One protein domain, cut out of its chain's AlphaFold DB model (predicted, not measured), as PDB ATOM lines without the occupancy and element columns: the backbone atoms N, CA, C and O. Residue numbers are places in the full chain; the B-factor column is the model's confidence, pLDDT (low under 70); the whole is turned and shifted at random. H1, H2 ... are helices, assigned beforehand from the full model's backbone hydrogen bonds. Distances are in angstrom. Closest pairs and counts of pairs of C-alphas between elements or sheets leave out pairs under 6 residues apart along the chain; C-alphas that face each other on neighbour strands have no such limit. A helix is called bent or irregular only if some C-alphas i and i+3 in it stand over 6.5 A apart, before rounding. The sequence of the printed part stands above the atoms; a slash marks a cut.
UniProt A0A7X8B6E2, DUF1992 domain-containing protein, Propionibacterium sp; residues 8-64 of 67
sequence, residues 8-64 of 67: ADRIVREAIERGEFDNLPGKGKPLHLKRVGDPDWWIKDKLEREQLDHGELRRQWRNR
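This is residues 8 to 64 of the 67 residues of the protein "DUF1992 domain-containing protein" of Propionibacterium sp (UniProt A0A7X8B6E2). An open arch of chain with no packed core has the short helices H1 and H3 at its two feet, and a long loop, residues 18 to 40, sweeps from H1 over the top of the arch to H2, after which a tight turn leads on to H3. The helices are strung out one after another, and H1, H2 and H3 touch no helix. The printed part has 57 residues with three named helices, in the order H1, H2, H3, and no named strand; the class is all helix, though under half of the residues, 26 of 57, are in named elements. The whole is extended, with a radius of gyration of the C-alphas of 16.3 A and spans of 43 by 29 by 19 A.

H1, residues 8 to 17, is the longest helix by residues, and it is apart from both H2, residues 41 to 49, and H3, residues 54 to 60. H2 and H3 are close but not clearly touching, their closest C-alphas being those of Leu 47 and His 54, 7.6 A apart. They run the same way at a steep tilt of 54 degrees. Each O i to N i+4 pair is within hydrogen-bond range in H1 and H2, but 2 of 3 in H3.

H1 begins with C-alpha 8 at (-15.304, -37.642, 29.563) and is 14.4 A from first to last C-alpha. H2 is 12.3 A long, from C-alpha 41 at (3.615, -34.433, 18.599). H3 is 10.9 A long and ends with C-alpha 60 at (-13.703, -43.390, 2.927); it is neither bent nor irregular, but only just: C-alphas 54 and 57 are 6.1 A apart.

The two C-alphas farthest apart, those of Gly 28 and Asn 63, are 44.8 A apart. The link from H1 to H2 is long, with 23 residues, and its residues 22 to 32 stand free; the link from H2 to H3 is tight. The printed part has no cut. The model's mean pLDDT over the printed part is 81.5, and residues 53 to 64 are under 70.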
ATOM      1  N   ALA A   8     -16.694 -37.210  29.553       85.69
ATOM      2  CA  ALA A   8     -15.304 -37.642  29.563       85.69
ATOM      3  C   ALA A   8     -14.614 -37.500  30.935       85.69
ATOM      4  O   ALA A   8     -14.006 -38.463  31.393       85.69
ATOM      5  N   ASP A   9     -14.735 -36.360  31.615       89.19
ATOM      6  CA  ASP A   9     -14.093 -36.112  32.913       89.19
ATOM      7  C   ASP A   9     -14.604 -37.092  33.974       89.19
ATOM      8  O   ASP A   9     -13.824 -37.632  34.761       89.19
ATOM      9  N   ARG A  10     -15.913 -37.385  33.954       91.06
ATOM     10  CA  ARG A  10     -16.514 -38.386  34.842       91.06
ATOM     11  C   ARG A  10     -15.933 -39.780  34.595       91.06
ATOM     12  O   ARG A  10     -15.567 -40.447  35.558       91.06
ATOM     13  N   ILE A  11     -15.831 -40.209  33.334       92.62
ATOM     14  CA  ILE A  11     -15.249 -41.516  32.985       92.62
ATOM     15  C   ILE A  11     -13.800 -41.605  33.461       92.62
ATOM     16  O   ILE A  11     -13.412 -42.603  34.065       92.62
ATOM     17  N   VAL A  12     -13.003 -40.563  33.207       91.19
ATOM     18  CA  VAL A  12     -11.592 -40.535  33.609       91.19
ATOM     19  C   VAL A  12     -11.469 -40.666  35.125       91.19
ATOM     20  O   VAL A  12     -10.673 -41.476  35.595       91.19
ATOM     21  N   ARG A  13     -12.287 -39.933  35.892       92.94
ATOM     22  CA  ARG A  13     -12.296 -40.020  37.358       92.94
ATOM     23  C   ARG A  13     -12.628 -41.429  37.852       92.94
ATOM     24  O   ARG A  13     -11.873 -41.973  38.649       92.94
ATOM     25  N   GLU A  14     -13.708 -42.030  37.359       95.00
ATOM     26  CA  GLU A  14     -14.121 -43.381  37.775       95.00
ATOM     27  C   GLU A  14     -13.051 -44.440  37.438       95.00
ATOM     28  O   GLU A  14     -12.792 -45.338  38.239       95.00
ATOM     29  N   ALA A  15     -12.381 -44.325  36.287       93.69
ATOM     30  CA  ALA A  15     -11.291 -45.225  35.901       93.69
ATOM     31  C   ALA A  15     -10.027 -45.041  36.768       93.69
ATOM     32  O   ALA A  15      -9.343 -46.021  37.079       93.69
ATOM     33  N   ILE A  16      -9.729 -43.809  37.205       93.94
ATOM     34  CA  ILE A  16      -8.664 -43.536  38.186       93.94
ATOM     35  C   ILE A  16      -8.997 -44.189  39.532       93.94
ATOM     36  O   ILE A  16      -8.149 -44.881  40.087       93.94
ATOM     37  N   GLU A  17     -10.224 -44.019  40.036       95.12
ATOM     38  CA  GLU A  17     -10.669 -44.595  41.317       95.12
ATOM     39  C   GLU A  17     -10.597 -46.129  41.335       95.12
ATOM     40  O   GLU A  17     -10.303 -46.730  42.367       95.12
ATOM     41  N   ARG A  18     -10.825 -46.773  40.186       96.12
ATOM     42  CA  ARG A  18     -10.708 -48.229  40.018       96.12
ATOM     43  C   ARG A  18      -9.271 -48.729  39.861       96.12
ATOM     44  O   ARG A  18      -9.065 -49.941  39.822       96.12
ATOM     45  N   GLY A  19      -8.294 -47.834  39.736       94.62
ATOM     46  CA  GLY A  19      -6.905 -48.207  39.479       94.62
ATOM     47  C   GLY A  19      -6.667 -48.752  38.066       94.62
ATOM     48  O   GLY A  19      -5.680 -49.446  37.832       94.62
ATOM     49  N   GLU A  20      -7.525 -48.438  37.084       94.81
ATOM     50  CA  GLU A  20      -7.355 -48.921  35.699       94.81
ATOM     51  C   GLU A  20      -6.047 -48.405  35.059       94.81
ATOM     52  O   GLU A  20      -5.494 -49.023  34.148       94.81
ATOM     53  N   PHE A  21      -5.492 -47.312  35.590       91.75
ATOM     54  CA  PHE A  21      -4.214 -46.734  35.171       91.75
ATOM     55  C   PHE A  21      -2.996 -47.301  35.924       91.75
ATOM     56  O   PHE A  21      -1.857 -46.923  35.630       91.75
ATOM     57  N   ASP A  22      -3.185 -48.204  36.895       92.19
ATOM     58  CA  ASP A  22      -2.099 -48.577  37.800       92.19
ATOM     59  C   ASP A  22      -1.053 -49.520  37.218       92.19
ATOM     60  O   ASP A  22       0.085 -49.505  37.688       92.19
ATOM     61  N   ASN A  23      -1.404 -50.283  36.186       89.56
ATOM     62  CA  ASN A  23      -0.533 -51.284  35.564       89.56
ATOM     63  C   ASN A  23      -0.285 -50.995  34.080       89.56
ATOM     64  O   ASN A  23      -0.120 -51.910  33.272       89.56
ATOM     65  N   LEU A  24      -0.268 -49.714  33.703       90.38
ATOM     66  CA  LEU A  24      -0.039 -49.343  32.315       90.38
ATOM     67  C   LEU A  24       1.352 -49.771  31.826       90.38
ATOM     68  O   LEU A  24       2.351 -49.590  32.536       90.38
ATOM     69  N   PRO A  25       1.450 -50.269  30.581       84.31
ATOM     70  CA  PRO A  25       2.734 -50.555  29.968       84.31
ATOM     71  C   PRO A  25       3.560 -49.266  29.898       84.31
ATOM     72  O   PRO A  25       3.198 -48.307  29.223       84.31
ATOM     73  N   GLY A  26       4.679 -49.244  30.623       83.19
ATOM     74  CA  GLY A  26       5.559 -48.076  30.697       83.19
ATOM     75  C   GLY A  26       5.347 -47.164  31.906       83.19
ATOM     76  O   GLY A  26       6.065 -46.172  32.011       83.19
ATOM     77  N   LYS A  27       4.445 -47.488  32.850       87.69
ATOM     78  CA  LYS A  27       4.312 -46.735  34.112       87.69
ATOM     79  C   LYS A  27       5.670 -46.640  34.824       87.69
ATOM     80  O   LYS A  27       6.356 -47.644  35.008       87.69
ATOM     81  N   GLY A  28       6.073 -45.418  35.177       86.75
ATOM     82  CA  GLY A  28       7.348 -45.121  35.843       86.75
ATOM     83  C   GLY A  28       8.597 -45.168  34.951       86.75
ATOM     84  O   GLY A  28       9.688 -44.882  35.436       86.75
ATOM     85  N   LYS A  29       8.471 -45.502  33.661       88.50
ATOM     86  CA  LYS A  29       9.588 -45.469  32.704       88.50
ATOM     87  C   LYS A  29       9.681 -44.091  32.037       88.50
ATOM     88  O   LYS A  29       8.656 -43.425  31.879       88.50
ATOM     89  N   PRO A  30      10.882 -43.649  31.625       86.38
ATOM     90  CA  PRO A  30      11.032 -42.395  30.896       86.38
ATOM     91  C   PRO A  30      10.231 -42.415  29.588       86.38
ATOM     92  O   PRO A  30      10.204 -43.415  28.868       86.38
ATOM     93  N   LEU A  31       9.585 -41.290  29.277       80.44
ATOM     94  CA  LEU A  31       8.875 -41.105  28.016       80.44
ATOM     95  C   LEU A  31       9.865 -40.703  26.921       80.44
ATOM     96  O   LEU A  31      10.548 -39.686  27.025       80.44
ATOM     97  N   HIS A  32       9.905 -41.475  25.839       80.50
ATOM     98  CA  HIS A  32      10.672 -41.135  24.642       80.50
ATOM     99  C   HIS A  32       9.801 -40.305  23.701       80.50
ATOM    100  O   HIS A  32       9.167 -40.825  22.782       80.50
ATOM    101  N   LEU A  33       9.731 -39.004  23.972       80.12
ATOM    102  CA  LEU A  33       8.970 -38.068  23.154       80.12
ATOM    103  C   LEU A  33       9.702 -37.836  21.827       80.12
ATOM    104  O   LEU A  33      10.788 -37.257  21.791       80.12
ATOM    105  N   LYS A  34       9.103 -38.273  20.719       78.00
ATOM    106  CA  LYS A  34       9.528 -37.833  19.385       78.00
ATOM    107  C   LYS A  34       9.098 -36.376  19.195       78.00
ATOM    108  O   LYS A  34       8.025 -35.997  19.654       78.00
ATOM    109  N   ARG A  35       9.886 -35.586  18.455       79.19
ATOM    110  CA  ARG A  35       9.520 -34.213  18.038       79.19
ATOM    111  C   ARG A  35       9.203 -33.281  19.226       79.19
ATOM    112  O   ARG A  35       8.165 -32.629  19.265       79.19
ATOM    113  N   VAL A  36      10.121 -33.222  20.196       77.94
ATOM    114  CA  VAL A  36      10.045 -32.295  21.341       77.94
ATOM    115  C   VAL A  36       9.912 -30.853  20.829       77.94
ATOM    116  O   VAL A  36      10.764 -30.393  20.074       77.94
ATOM    117  N   GLY A  37       8.842 -30.157  21.228       83.06
ATOM    118  CA  GLY A  37       8.555 -28.769  20.835       83.06
ATOM    119  C   GLY A  37       7.390 -28.592  19.852       83.06
ATOM    120  O   GLY A  37       6.953 -27.467  19.638       83.06
ATOM    121  N   ASP A  38       6.856 -29.677  19.292       86.00
ATOM    122  CA  ASP A  38       5.651 -29.657  18.455       86.00
ATOM    123  C   ASP A  38       4.406 -29.910  19.323       86.00
ATOM    124  O   ASP A  38       4.324 -30.989  19.895       86.00
ATOM    125  N   PRO A  39       3.427 -28.994  19.445       87.69
ATOM    126  CA  PRO A  39       2.211 -29.226  20.237       87.69
ATOM    127  C   PRO A  39       1.400 -30.461  19.807       87.69
ATOM    128  O   PRO A  39       0.775 -31.113  20.646       87.69
ATOM    129  N   ASP A  40       1.467 -30.831  18.525       89.62
ATOM    130  CA  ASP A  40       0.728 -31.950  17.932       89.62
ATOM    131  C   ASP A  40       1.548 -33.251  17.897       89.62
ATOM    132  O   ASP A  40       1.165 -34.225  17.235       89.62
ATOM    133  N   TRP A  41       2.690 -33.294  18.598       88.38
ATOM    134  CA  TRP A  41       3.615 -34.433  18.599       88.38
ATOM    135  C   TRP A  41       2.909 -35.770  18.871       88.38
ATOM    136  O   TRP A  41       3.186 -36.769  18.203       88.38
ATOM    137  N   TRP A  42       1.961 -35.777  19.811       85.19
ATOM    138  CA  TRP A  42       1.242 -36.970  20.256       85.19
ATOM    139  C   TRP A  42       0.230 -37.466  19.217       85.19
ATOM    140  O   TRP A  42       0.037 -38.672  19.082       85.19
ATOM    141  N   ILE A  43      -0.387 -36.559  18.450       87.81
ATOM    142  CA  ILE A  43      -1.323 -36.911  17.373       87.81
ATOM    143  C   ILE A  43      -0.549 -37.601  16.256       87.81
ATOM    144  O   ILE A  43      -0.928 -38.682  15.811       87.81
ATOM    145  N   LYS A  44       0.567 -36.996  15.837       86.06
ATOM    146  CA  LYS A  44       1.435 -37.538  14.784       86.06
ATOM    147  C   LYS A  44       1.997 -38.903  15.176       86.06
ATOM    148  O   LYS A  44       1.982 -39.820  14.363       86.06
ATOM    149  N   ASP A  45       2.452 -39.051  16.420       85.88
ATOM    150  CA  ASP A  45       2.953 -40.331  16.928       85.88
ATOM    151  C   ASP A  45       1.842 -41.392  17.016       85.88
ATOM    152  O   ASP A  45       2.075 -42.544  16.662       85.88
ATOM    153  N   LYS A  46       0.610 -41.018  17.394       85.81
ATOM    154  CA  LYS A  46      -0.540 -41.936  17.389       85.81
ATOM    155  C   LYS A  46      -0.916 -42.392  15.978       85.81
ATOM    156  O   LYS A  46      -1.138 -43.578  15.771       85.81
ATOM    157  N   LEU A  47      -0.962 -41.477  15.009       88.75
ATOM    158  CA  LEU A  47      -1.248 -41.815  13.609       88.75
ATOM    159  C   LEU A  47      -0.206 -42.787  13.038       88.75
ATOM    160  O   LEU A  47      -0.572 -43.769  12.400       88.75
ATOM    161  N   GLU A  48       1.077 -42.550  13.328       85.94
ATOM    162  CA  GLU A  48       2.186 -43.421  12.919       85.94
ATOM    163  C   GLU A  48       2.063 -44.829  13.534       85.94
ATOM    164  O   GLU A  48       2.197 -45.820  12.820       85.94
ATOM    165  N   ARG A  49       1.751 -44.930  14.837       83.50
ATOM    166  CA  ARG A  49       1.573 -46.215  15.547       83.50
ATOM    167  C   ARG A  49       0.404 -47.037  15.018       83.50
ATOM    168  O   ARG A  49       0.528 -48.246  14.857       83.50
ATOM    169  N   GLU A  50      -0.719 -46.379  14.756       85.44
ATOM    170  CA  GLU A  50      -1.954 -47.032  14.316       85.44
ATOM    171  C   GLU A  50      -1.992 -47.243  12.789       85.44
ATOM    172  O   GLU A  50      -2.986 -47.743  12.269       85.44
ATOM    173  N   GLN A  51      -0.932 -46.856  12.060       81.25
ATOM    174  CA  GLN A  51      -0.875 -46.862  10.588       81.25
ATOM    175  C   GLN A  51      -2.080 -46.144   9.952       81.25
ATOM    176  O   GLN A  51      -2.560 -46.507   8.878       81.25
ATOM    177  N   LEU A  52      -2.580 -45.110  10.629       75.31
ATOM    178  CA  LEU A  52      -3.707 -44.316  10.169       75.31
ATOM    179  C   LEU A  52      -3.178 -43.183   9.296       75.31
ATOM    180  O   LEU A  52      -2.562 -42.236   9.785       75.31
ATOM    181  N   ASP A  53      -3.454 -43.250   7.997       66.19
ATOM    182  CA  ASP A  53      -3.248 -42.106   7.120       66.19
ATOM    183  C   ASP A  53      -4.418 -41.125   7.297       66.19
ATOM    184  O   ASP A  53      -5.588 -41.472   7.112       66.19
ATOM    185  N   HIS A  54      -4.119 -39.876   7.661       61.25
ATOM    186  CA  HIS A  54      -5.126 -38.816   7.805       61.25
ATOM    187  C   HIS A  54      -5.961 -38.626   6.514       61.25
ATOM    188  O   HIS A  54      -7.110 -38.179   6.563       61.25
ATOM    189  N   GLY A  55      -5.424 -38.995   5.347       61.53
ATOM    190  CA  GLY A  55      -6.122 -39.001   4.063       61.53
ATOM    191  C   GLY A  55      -7.070 -40.189   3.843       61.53
ATOM    192  O   GLY A  55      -8.014 -40.056   3.058       61.53
ATOM    193  N   GLU A  56      -6.902 -41.306   4.553       60.59
ATOM    194  CA  GLU A  56      -7.711 -42.524   4.382       60.59
ATOM    195  C   GLU A  56      -9.156 -42.316   4.870       60.59
ATOM    196  O   GLU A  56     -10.118 -42.663   4.179       60.59
ATOM    197  N   LEU A  57      -9.331 -41.614   6.000       57.47
ATOM    198  CA  LEU A  57     -10.647 -41.187   6.506       57.47
ATOM    199  C   LEU A  57     -11.369 -40.247   5.522       57.47
ATOM    200  O   LEU A  57     -12.594 -40.298   5.387       57.47
ATOM    201  N   ARG A  58     -10.617 -39.423   4.777       58.53
ATOM    202  CA  ARG A  58     -11.163 -38.527   3.745       58.53
ATOM    203  C   ARG A  58     -11.550 -39.274   2.463       58.53
ATOM    204  O   ARG A  58     -12.531 -38.888   1.825       58.53
ATOM    205  N   ARG A  59     -10.826 -40.336   2.080       57.47
ATOM    206  CA  ARG A  59     -11.223 -41.226   0.968       57.47
ATOM    207  C   ARG A  59     -12.496 -41.996   1.302       57.47
ATOM    208  O   ARG A  59     -13.412 -42.035   0.483       57.47
ATOM    209  N   GLN A  60     -12.581 -42.547   2.512       56.41
ATOM    210  CA  GLN A  60     -13.703 -43.390   2.927       56.41
ATOM    211  C   GLN A  60     -15.046 -42.631   2.956       56.41
ATOM    212  O   GLN A  60     -16.086 -43.202   2.633       56.41
ATOM    213  N   TRP A  61     -15.036 -41.328   3.266       57.09
ATOM    214  CA  TRP A  61     -16.240 -40.483   3.238       57.09
ATOM    215  C   TRP A  61     -16.695 -40.054   1.836       57.09
ATOM    216  O   TRP A  61     -17.837 -39.619   1.678       57.09
ATOM    217  N   ARG A  62     -15.832 -40.139   0.816       60.12
ATOM    218  CA  ARG A  62     -16.208 -39.811  -0.569       60.12
ATOM    219  C   ARG A  62     -17.010 -40.947  -1.202       60.12
ATOM    220  O   ARG A  62     -18.088 -40.699  -1.716       60.12
ATOM    221  N   ASN A  63     -16.562 -42.190  -1.031       61.06
ATOM    222  CA  ASN A  63     -17.233 -43.368  -1.599       61.06
ATOM    223  C   ASN A  63     -18.626 -43.648  -1.011       61.06
ATOM    224  O   ASN A  63     -19.382 -44.415  -1.589       61.06
ATOM    225  N   ARG A  64     -18.975 -43.046   0.136       59.41
ATOM    226  CA  ARG A  64     -20.276 -43.239   0.793       59.41
ATOM    227  C   ARG A  64     -21.356 -42.232   0.372       59.41
ATOM    228  O   ARG A  64     -22.496 -42.408   0.778       59.41
TER     229      ARG A  64